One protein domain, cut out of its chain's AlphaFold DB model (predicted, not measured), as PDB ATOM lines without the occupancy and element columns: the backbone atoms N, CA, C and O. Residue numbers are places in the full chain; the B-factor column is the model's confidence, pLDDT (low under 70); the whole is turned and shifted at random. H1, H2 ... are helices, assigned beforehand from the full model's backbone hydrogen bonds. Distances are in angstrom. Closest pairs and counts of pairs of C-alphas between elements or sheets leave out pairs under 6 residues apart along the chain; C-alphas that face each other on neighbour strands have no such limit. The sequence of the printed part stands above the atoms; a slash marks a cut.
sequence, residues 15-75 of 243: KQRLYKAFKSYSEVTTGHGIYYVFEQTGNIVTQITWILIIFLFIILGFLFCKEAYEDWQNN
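Overview. This is residues 15 to 75 of the 243 residues of the protein "ASICN" of Lepeophtheirus salmonis (UniProt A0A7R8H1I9). One long helix, H3, reaches out as a straight arm from a small head, in which the short H2 packs on residues 46 to 54 of H3 and H1 packs on H2, so that H2 sits between H1 and H3. Residues 55 to 75, of which 55 to 74 belong to H3, stick out from this head and make the long axis. The printed part has 61 residues with three named helices, in the order H1, H2, H3, and no named strand; the class is all helix. The whole is only just loose, close to extended, with a radius of gyration of the C-alphas of 15.8 A and spans of 49 by 23 by 20 A.

Arrangement. H3, residues 44 to 74, touches H2, residues 34 to 38, with its residues 46 to 54 alone; the closest C-alphas, of Val 37 and Gln 47, are 4.7 A apart. H2 also touches H1, residues 15 to 26, of which 22 to 26 alone take part; the closest C-alphas, of Ser 26 and Tyr 35, are 4.6 A apart. H1 and H3 are apart. Every O i to N i+4 pair is within hydrogen-bond range in H1 and H3; in H2 0 of 1 is, beside 2 of 2 O i to N i+3 pairs.

Along the chain. H3 measures 45.1 A from C-alpha 44 at (8.369, 94.610, 160.485) to C-alpha 74 at (-2.118, 51.028, 165.620). H2 measures 7.1 A. H1 measures 16.3 A and begins at C-alpha 15, at (-8.201, 95.228, 151.596).

Size, cuts and confidence. The two C-alphas farthest apart, of Gln 16 and Asn 75, are 50.2 A apart. Without residues 55 to 75, which stand free, the body spans 24 by 21 by 15 A. The printed part has no cut. The link from H2 to H3 is tight and that from H1 to H2 is short. The mean pLDDT of the printed part is 93.3, and no printed residue is under 70.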
ATOM      1  N   LYS A  15      -9.451  95.557 150.884       88.38
ATOM      2  CA  LYS A  15      -8.201  95.228 151.596       88.38
ATOM      3  C   LYS A  15      -8.112  95.896 152.975       88.38
ATOM      4  O   LYS A  15      -7.738  95.247 153.945       88.38
ATOM      5  N   GLN A  16      -8.496  97.171 153.081       88.69
ATOM      6  CA  GLN A  16      -8.498  97.920 154.346       88.69
ATOM      7  C   GLN A  16      -9.569  97.390 155.309       88.69
ATOM      8  O   GLN A  16      -9.328  97.296 156.511       88.69
ATOM      9  N   ARG A  17     -10.742  97.007 154.782       89.56
ATOM     10  CA  ARG A  17     -11.819  96.376 155.560       89.56
ATOM     11  C   ARG A  17     -11.382  95.022 156.124       89.56
ATOM     12  O   ARG A  17     -11.572  94.791 157.313       89.56
ATOM     13  N   LEU A  18     -10.755  94.177 155.302       92.38
ATOM     14  CA  LEU A  18     -10.207  92.885 155.724       92.38
ATOM     15  C   LEU A  18      -9.099  93.055 156.769       92.38
ATOM     16  O   LEU A  18      -9.193  92.460 157.835       92.38
ATOM     17  N   TYR A  19      -8.106  93.918 156.525       91.12
ATOM     18  CA  TYR A  19      -7.039  94.183 157.498       91.12
ATOM     19  C   TYR A  19      -7.596  94.667 158.846       91.12
ATOM     20  O   TYR A  19      -7.189  94.172 159.893       91.12
ATOM     21  N   LYS A  20      -8.581  95.578 158.839       91.25
ATOM     22  CA  LYS A  20      -9.236  96.043 160.071       91.25
ATOM     23  C   LYS A  20      -9.994  94.920 160.793       91.25
ATOM     24  O   LYS A  20      -9.972  94.888 162.020       91.25
ATOM     25  N   ALA A  21     -10.638  94.011 160.058       92.69
ATOM     26  CA  ALA A  21     -11.314  92.851 160.639       92.69
ATOM     27  C   ALA A  21     -10.314  91.870 161.277       92.69
ATOM     28  O   ALA A  21     -10.481  91.514 162.440       92.69
ATOM     29  N   PHE A  22      -9.237  91.508 160.567       92.81
ATOM     30  CA  PHE A  22      -8.179  90.646 161.108       92.81
ATOM     31  C   PHE A  22      -7.470  91.275 162.311       92.81
ATOM     32  O   PHE A  22      -7.262  90.586 163.305       92.81
ATOM     33  N   LYS A  23      -7.192  92.587 162.283       92.50
ATOM     34  CA  LYS A  23      -6.646  93.305 163.443       92.50
ATOM     35  C   LYS A  23      -7.598  93.243 164.642       92.50
ATOM     36  O   LYS A  23      -7.187  92.820 165.715       92.50
ATOM     37  N   SER A  24      -8.877  93.573 164.451       93.56
ATOM     38  CA  SER A  24      -9.876  93.513 165.529       93.56
ATOM     39  C   SER A  24     -10.070  92.099 166.090       93.56
ATOM     40  O   SER A  24     -10.369  91.964 167.269       93.56
ATOM     41  N   TYR A  25      -9.902  91.057 165.270       94.19
ATOM     42  CA  TYR A  25      -9.894  89.663 165.720       94.19
ATOM     43  C   TYR A  25      -8.617  89.323 166.509       94.19
ATOM     44  O   TYR A  25      -8.693  88.704 167.568       94.19
ATOM     45  N   SER A  26      -7.448  89.772 166.040       93.06
ATOM     46  CA  SER A  26      -6.153  89.547 166.702       93.06
ATOM     47  C   SER A  26      -6.052  90.179 168.097       93.06
ATOM     48  O   SER A  26      -5.290  89.699 168.928       93.06
ATOM     49  N   GLU A  27      -6.841  91.224 168.362       92.62
ATOM     50  CA  GLU A  27      -6.918  91.925 169.650       92.62
ATOM     51  C   GLU A  27      -7.758  91.174 170.706       92.62
ATOM     52  O   GLU A  27      -7.657  91.496 171.886       92.62
ATOM     53  N   VAL A  28      -8.573  90.185 170.305       94.56
ATOM     54  CA  VAL A  28      -9.499  89.452 171.201       94.56
ATOM     55  C   VAL A  28      -9.374  87.925 171.140       94.56
ATOM     56  O   VAL A  28     -10.025  87.223 171.911       94.56
ATOM     57  N   THR A  29      -8.577  87.386 170.215       94.38
ATOM     58  CA  THR A  29      -8.382  85.939 170.068       94.38
ATOM     59  C   THR A  29      -7.505  85.360 171.180       94.38
ATOM     60  O   THR A  29      -6.551  85.985 171.635       94.38
ATOM     61  N   THR A  30      -7.789  84.121 171.581       94.56
ATOM     62  CA  THR A  30      -6.933  83.328 172.481       94.56
ATOM     63  C   THR A  30      -5.724  82.717 171.759       94.56
ATOM     64  O   THR A  30      -4.828  82.165 172.403       94.56
ATOM     65  N   GLY A  31      -5.673  82.813 170.424       89.31
ATOM     66  CA  GLY A  31      -4.546  82.365 169.610       89.31
ATOM     67  C   GLY A  31      -3.286  83.181 169.901       89.31
ATOM     68  O   GLY A  31      -3.155  84.327 169.469       89.31
ATOM     69  N   HIS A  32      -2.350  82.575 170.630       87.75
ATOM     70  CA  HIS A  32      -1.106  83.220 171.036       87.75
ATOM     71  C   HIS A  32      -0.274  83.628 169.808       87.75
ATOM     72  O   HIS A  32      -0.236  82.928 168.798       87.75
ATOM     73  N   GLY A  33       0.384  84.786 169.881       88.94
ATOM     74  CA  GLY A  33       1.207  85.324 168.792       88.94
ATOM     75  C   GLY A  33       0.444  86.122 167.723       88.94
ATOM     76  O   GLY A  33       1.022  87.036 167.142       88.94
ATOM     77  N   ILE A  34      -0.849  85.848 167.492       92.75
ATOM     78  CA  ILE A  34      -1.625  86.468 166.395       92.75
ATOM     79  C   ILE A  34      -1.707  87.997 166.549       92.75
ATOM     80  O   ILE A  34      -1.603  88.714 165.556       92.75
ATOM     81  N   TYR A  35      -1.823  88.501 167.782       93.00
ATOM     82  CA  TYR A  35      -1.793  89.936 168.095       93.00
ATOM     83  C   TYR A  35      -0.582  90.656 167.475       93.00
ATOM     84  O   TYR A  35      -0.741  91.637 166.748       93.00
ATOM     85  N   TYR A  36       0.626  90.125 167.690       91.75
ATOM     86  CA  TYR A  36       1.880  90.753 167.260       91.75
ATOM     87  C   TYR A  36       2.060  90.788 165.735       91.75
ATOM     88  O   TYR A  36       2.848  91.585 165.229       91.75
ATOM     89  N   VAL A  37       1.318  89.965 164.984       93.00
ATOM     90  CA  VAL A  37       1.311  89.990 163.509       93.00
ATOM     91  C   VAL A  37       0.565  91.218 162.969       93.00
ATOM     92  O   VAL A  37       0.935  91.753 161.925       93.00
ATOM     93  N   PHE A  38      -0.467  91.690 163.675       90.94
ATOM     94  CA  PHE A  38      -1.308  92.823 163.256       90.94
ATOM     95  C   PHE A  38      -1.104  94.088 164.110       90.94
ATOM     96  O   PHE A  38      -1.795  95.096 163.910       90.94
ATOM     97  N   GLU A  39      -0.146  94.066 165.039       87.81
ATOM     98  CA  GLU A  39       0.213  95.207 165.874       87.81
ATOM     99  C   GLU A  39       0.774  96.361 165.022       87.81
ATOM    100  O   GLU A  39       1.753  96.208 164.293       87.81
ATOM    101  N   GLN A  40       0.162  97.544 165.128       77.62
ATOM    102  CA  GLN A  40       0.537  98.735 164.347       77.62
ATOM    103  C   GLN A  40       1.811  99.435 164.841       77.62
ATOM    104  O   GLN A  40       2.388 100.229 164.105       77.62
ATOM    105  N   THR A  41       2.222  99.164 166.079       80.50
ATOM    106  CA  THR A  41       3.412  99.720 166.741       80.50
ATOM    107  C   THR A  41       4.646  98.822 166.629       80.50
ATOM    108  O   THR A  41       5.748  99.266 166.947       80.50
ATOM    109  N   GLY A  42       4.482  97.584 166.153       76.81
ATOM    110  CA  GLY A  42       5.566  96.618 166.002       76.81
ATOM    111  C   GLY A  42       6.491  96.917 164.817       76.81
ATOM    112  O   GLY A  42       6.074  97.437 163.783       76.81
ATOM    113  N   ASN A  43       7.763  96.532 164.948       90.00
ATOM    114  CA  ASN A  43       8.711  96.532 163.834       90.00
ATOM    115  C   ASN A  43       8.378  95.386 162.854       90.00
ATOM    116  O   ASN A  43       7.975  94.299 163.275       90.00
ATOM    117  N   ILE A  44       8.606  95.597 161.555       90.56
ATOM    118  CA  ILE A  44       8.369  94.610 160.485       90.56
ATOM    119  C   ILE A  44       9.129  93.303 160.759       90.56
ATOM    120  O   ILE A  44       8.590  92.220 160.545       90.56
ATOM    121  N   VAL A  45      10.355  93.393 161.289       93.00
ATOM    122  CA  VAL A  45      11.149  92.214 161.684       93.00
ATOM    123  C   VAL A  45      10.391  91.373 162.715       93.00
ATOM    124  O   VAL A  45      10.244  90.171 162.528       93.00
ATOM    125  N   THR A  46       9.830  92.009 163.747       90.69
ATOM    126  CA  THR A  46       9.041  91.348 164.796       90.69
ATOM    127  C   THR A  46       7.791  90.677 164.223       90.69
ATOM    128  O   THR A  46       7.517  89.524 164.547       90.69
ATOM    129  N   GLN A  47       7.061  91.358 163.331       92.12
ATOM    130  CA  GLN A  47       5.880  90.801 162.656       92.12
ATOM    131  C   GLN A  47       6.234  89.548 161.834       92.12
ATOM    132  O   GLN A  47       5.563  88.524 161.952       92.12
ATOM    133  N   ILE A  48       7.321  89.592 161.051       94.50
ATOM    134  CA  ILE A  48       7.807  88.445 160.265       94.50
ATOM    135  C   ILE A  48       8.236  87.293 161.182       94.50
ATOM    136  O   ILE A  48       7.870  86.146 160.930       94.50
ATOM    137  N   THR A  49       8.961  87.578 162.269       94.94
ATOM    138  CA  THR A  49       9.359  86.567 163.258       94.94
ATOM    139  C   THR A  49       8.141  85.856 163.852       94.94
ATOM    140  O   THR A  49       8.126  84.628 163.896       94.94
ATOM    141  N   TRP A  50       7.089  86.588 164.232       95.38
ATOM    142  CA  TRP A  50       5.856  85.977 164.743       95.38
ATOM    143  C   TRP A  50       5.116  85.138 163.701       95.38
ATOM    144  O   TRP A  50       4.637  84.060 164.041       95.38
ATOM    145  N   ILE A  51       5.076  85.565 162.433       95.31
ATOM    146  CA  ILE A  51       4.521  84.749 161.340       95.31
ATOM    147  C   ILE A  51       5.276  83.414 161.235       95.31
ATOM    148  O   ILE A  51       4.644  82.359 161.224       95.31
ATOM    149  N   LEU A  52       6.613  83.441 161.209       96.69
ATOM    150  CA  LEU A  52       7.440  82.229 161.122       96.69
ATOM    151  C   LEU A  52       7.233  81.298 162.326       96.69
ATOM    152  O   LEU A  52       7.086  80.091 162.144       96.69
ATOM    153  N   ILE A  53       7.167  81.852 163.540       96.50
ATOM    154  CA  ILE A  53       6.900  81.100 164.775       96.50
ATOM    155  C   ILE A  53       5.526  80.419 164.718       96.50
ATOM    156  O   ILE A  53       5.423  79.227 165.005       96.50
ATOM    157  N   ILE A  54       4.475  81.140 164.312       96.25
ATOM    158  CA  ILE A  54       3.115  80.591 164.201       96.25
ATOM    159  C   ILE A  54       3.075  79.444 163.182       96.25
ATOM    160  O   ILE A  54       2.543  78.379 163.490       96.25
ATOM    161  N   PHE A  55       3.676  79.617 161.999       96.69
ATOM    162  CA  PHE A  55       3.741  78.547 160.998       96.69
ATOM    163  C   PHE A  55       4.519  77.323 161.493       96.69
ATOM    164  O   PHE A  55       4.059  76.199 161.291       96.69
ATOM    165  N   LEU A  56       5.648  77.518 162.183       97.38
ATOM    166  CA  LEU A  56       6.425  76.426 162.767       97.38
ATOM    167  C   LEU A  56       5.596  75.621 163.780       97.38
ATOM    168  O   LEU A  56       5.546  74.396 163.686       97.38
ATOM    169  N   PHE A  57       4.901  76.287 164.706       97.00
ATOM    170  CA  PHE A  57       4.064  75.602 165.695       97.00
ATOM    171  C   PHE A  57       2.835  74.916 165.085       97.00
ATOM    172  O   PHE A  57       2.458  73.847 165.558       97.00
ATOM    173  N   ILE A  58       2.244  75.461 164.014       96.88
ATOM    174  CA  ILE A  58       1.167  74.782 163.271       96.88
ATOM    175  C   ILE A  58       1.686  73.490 162.623       96.88
ATOM    176  O   ILE A  58       1.022  72.459 162.713       96.88
ATOM    177  N   ILE A  59       2.877  73.516 162.012       98.19
ATOM    178  CA  ILE A  59       3.490  72.329 161.394       98.19
ATOM    179  C   ILE A  59       3.828  71.277 162.459       98.19
ATOM    180  O   ILE A  59       3.451  70.119 162.304       98.19
ATOM    181  N   LEU A  60       4.484  71.669 163.557       98.19
ATOM    182  CA  LEU A  60       4.819  70.756 164.657       98.19
ATOM    183  C   LEU A  60       3.562  70.157 165.306       98.19
ATOM    184  O   LEU A  60       3.498  68.949 165.515       98.19
ATOM    185  N   GLY A  61       2.537  70.977 165.555       97.88
ATOM    186  CA  GLY A  61       1.252  70.516 166.078       97.88
ATOM    187  C   GLY A  61       0.557  69.529 165.140       97.88
ATOM    188  O   GLY A  61       0.049  68.512 165.598       97.88
ATOM    189  N   PHE A  62       0.585  69.772 163.825       98.31
ATOM    190  CA  PHE A  62       0.052  68.828 162.840       98.31
ATOM    191  C   PHE A  62       0.808  67.490 162.845       98.31
ATOM    192  O   PHE A  62       0.169  66.440 162.816       98.31
ATOM    193  N   LEU A  63       2.144  67.514 162.923       98.50
ATOM    194  CA  LEU A  63       2.964  66.299 162.991       98.50
ATOM    195  C   LEU A  63       2.667  65.484 164.259       98.50
ATOM    196  O   LEU A  63       2.406  64.290 164.147       98.50
ATOM    197  N   PHE A  64       2.609  66.120 165.433       98.31
ATOM    198  CA  PHE A  64       2.266  65.435 166.685       98.31
ATOM    199  C   PHE A  64       0.825  64.910 166.701       98.31
ATOM    200  O   PHE A  64       0.589  63.792 167.151       98.31
ATOM    201  N   CYS A  65      -0.145  65.662 166.172       98.38
ATOM    202  CA  CYS A  65      -1.519  65.173 166.035       98.38
ATOM    203  C   CYS A  65      -1.612  63.974 165.079       98.38
ATOM    204  O   CYS A  65      -2.400  63.066 165.333       98.38
ATOM    205  N   LYS A  66      -0.815  63.950 164.000       98.31
ATOM    206  CA  LYS A  66      -0.727  62.804 163.085       98.31
ATOM    207  C   LYS A  66      -0.144  61.582 163.794       98.31
ATOM    208  O   LYS A  66      -0.752  60.522 163.737       98.31
ATOM    209  N   GLU A  67       0.990  61.740 164.471       97.88
ATOM    210  CA  GLU A  67       1.674  60.655 165.184       97.88
ATOM    211  C   GLU A  67       0.796  60.071 166.301       97.88
ATOM    212  O   GLU A  67       0.604  58.862 166.352       97.88
ATOM    213  N   ALA A  68       0.156  60.915 167.117       97.31
ATOM    214  CA  ALA A  68      -0.777  60.474 168.156       97.31
ATOM    215  C   ALA A  68      -2.040  59.793 167.588       97.31
ATOM    216  O   ALA A  68      -2.585  58.880 168.208       97.31
ATOM    217  N   TYR A  69      -2.517  60.215 166.411       97.19
ATOM    218  CA  TYR A  69      -3.630  59.556 165.725       97.19
ATOM    219  C   TYR A  69      -3.227  58.191 165.147       97.19
ATOM    220  O   TYR A  69      -3.987  57.229 165.257       97.19
ATOM    221  N   GLU A  70      -2.031  58.089 164.561       97.62
ATOM    222  CA  GLU A  70      -1.474  56.828 164.066       97.62
ATOM    223  C   GLU A  70      -1.196  55.856 165.224       97.62
ATOM    224  O   GLU A  70      -1.537  54.682 165.113       97.62
ATOM    225  N   ASP A  71      -0.669  56.326 166.357       95.75
ATOM    226  CA  ASP A  71      -0.494  55.517 167.570       95.75
ATOM    227  C   ASP A  71      -1.838  55.005 168.112       95.75
ATOM    228  O   ASP A  71      -2.006  53.803 168.303       95.75
ATOM    229  N   TRP A  72      -2.847  55.874 168.240       95.31
ATOM    230  CA  TRP A  72      -4.192  55.478 168.677       95.31
ATOM    231  C   TRP A  72      -4.850  54.423 167.767       95.31
ATOM    232  O   TRP A  72      -5.591  53.566 168.252       95.31
ATOM    233  N   GLN A  73      -4.593  54.472 166.456       96.50
ATOM    234  CA  GLN A  73      -5.090  53.477 165.500       96.50
ATOM    235  C   GLN A  73      -4.313  52.153 165.551       96.50
ATOM    236  O   GLN A  73      -4.923  51.090 165.444       96.50
ATOM    237  N   ASN A  74      -2.987  52.207 165.697       96.44
ATOM    238  CA  ASN A  74      -2.118  51.028 165.620       96.44
ATOM    239  C   ASN A  74      -1.969  50.293 166.962       96.44
ATOM    240  O   ASN A  74      -1.811  49.074 166.970       96.44
ATOM    241  N   ASN A  75      -2.050  51.016 168.084       93.38
ATOM    242  CA  ASN A  75      -1.864  50.516 169.447       93.38
ATOM    243  C   ASN A  75      -3.130  50.730 170.312       93.38
ATOM    244  O   ASN A  75      -3.081  51.421 171.333       93.38
TER     245      ASN A  75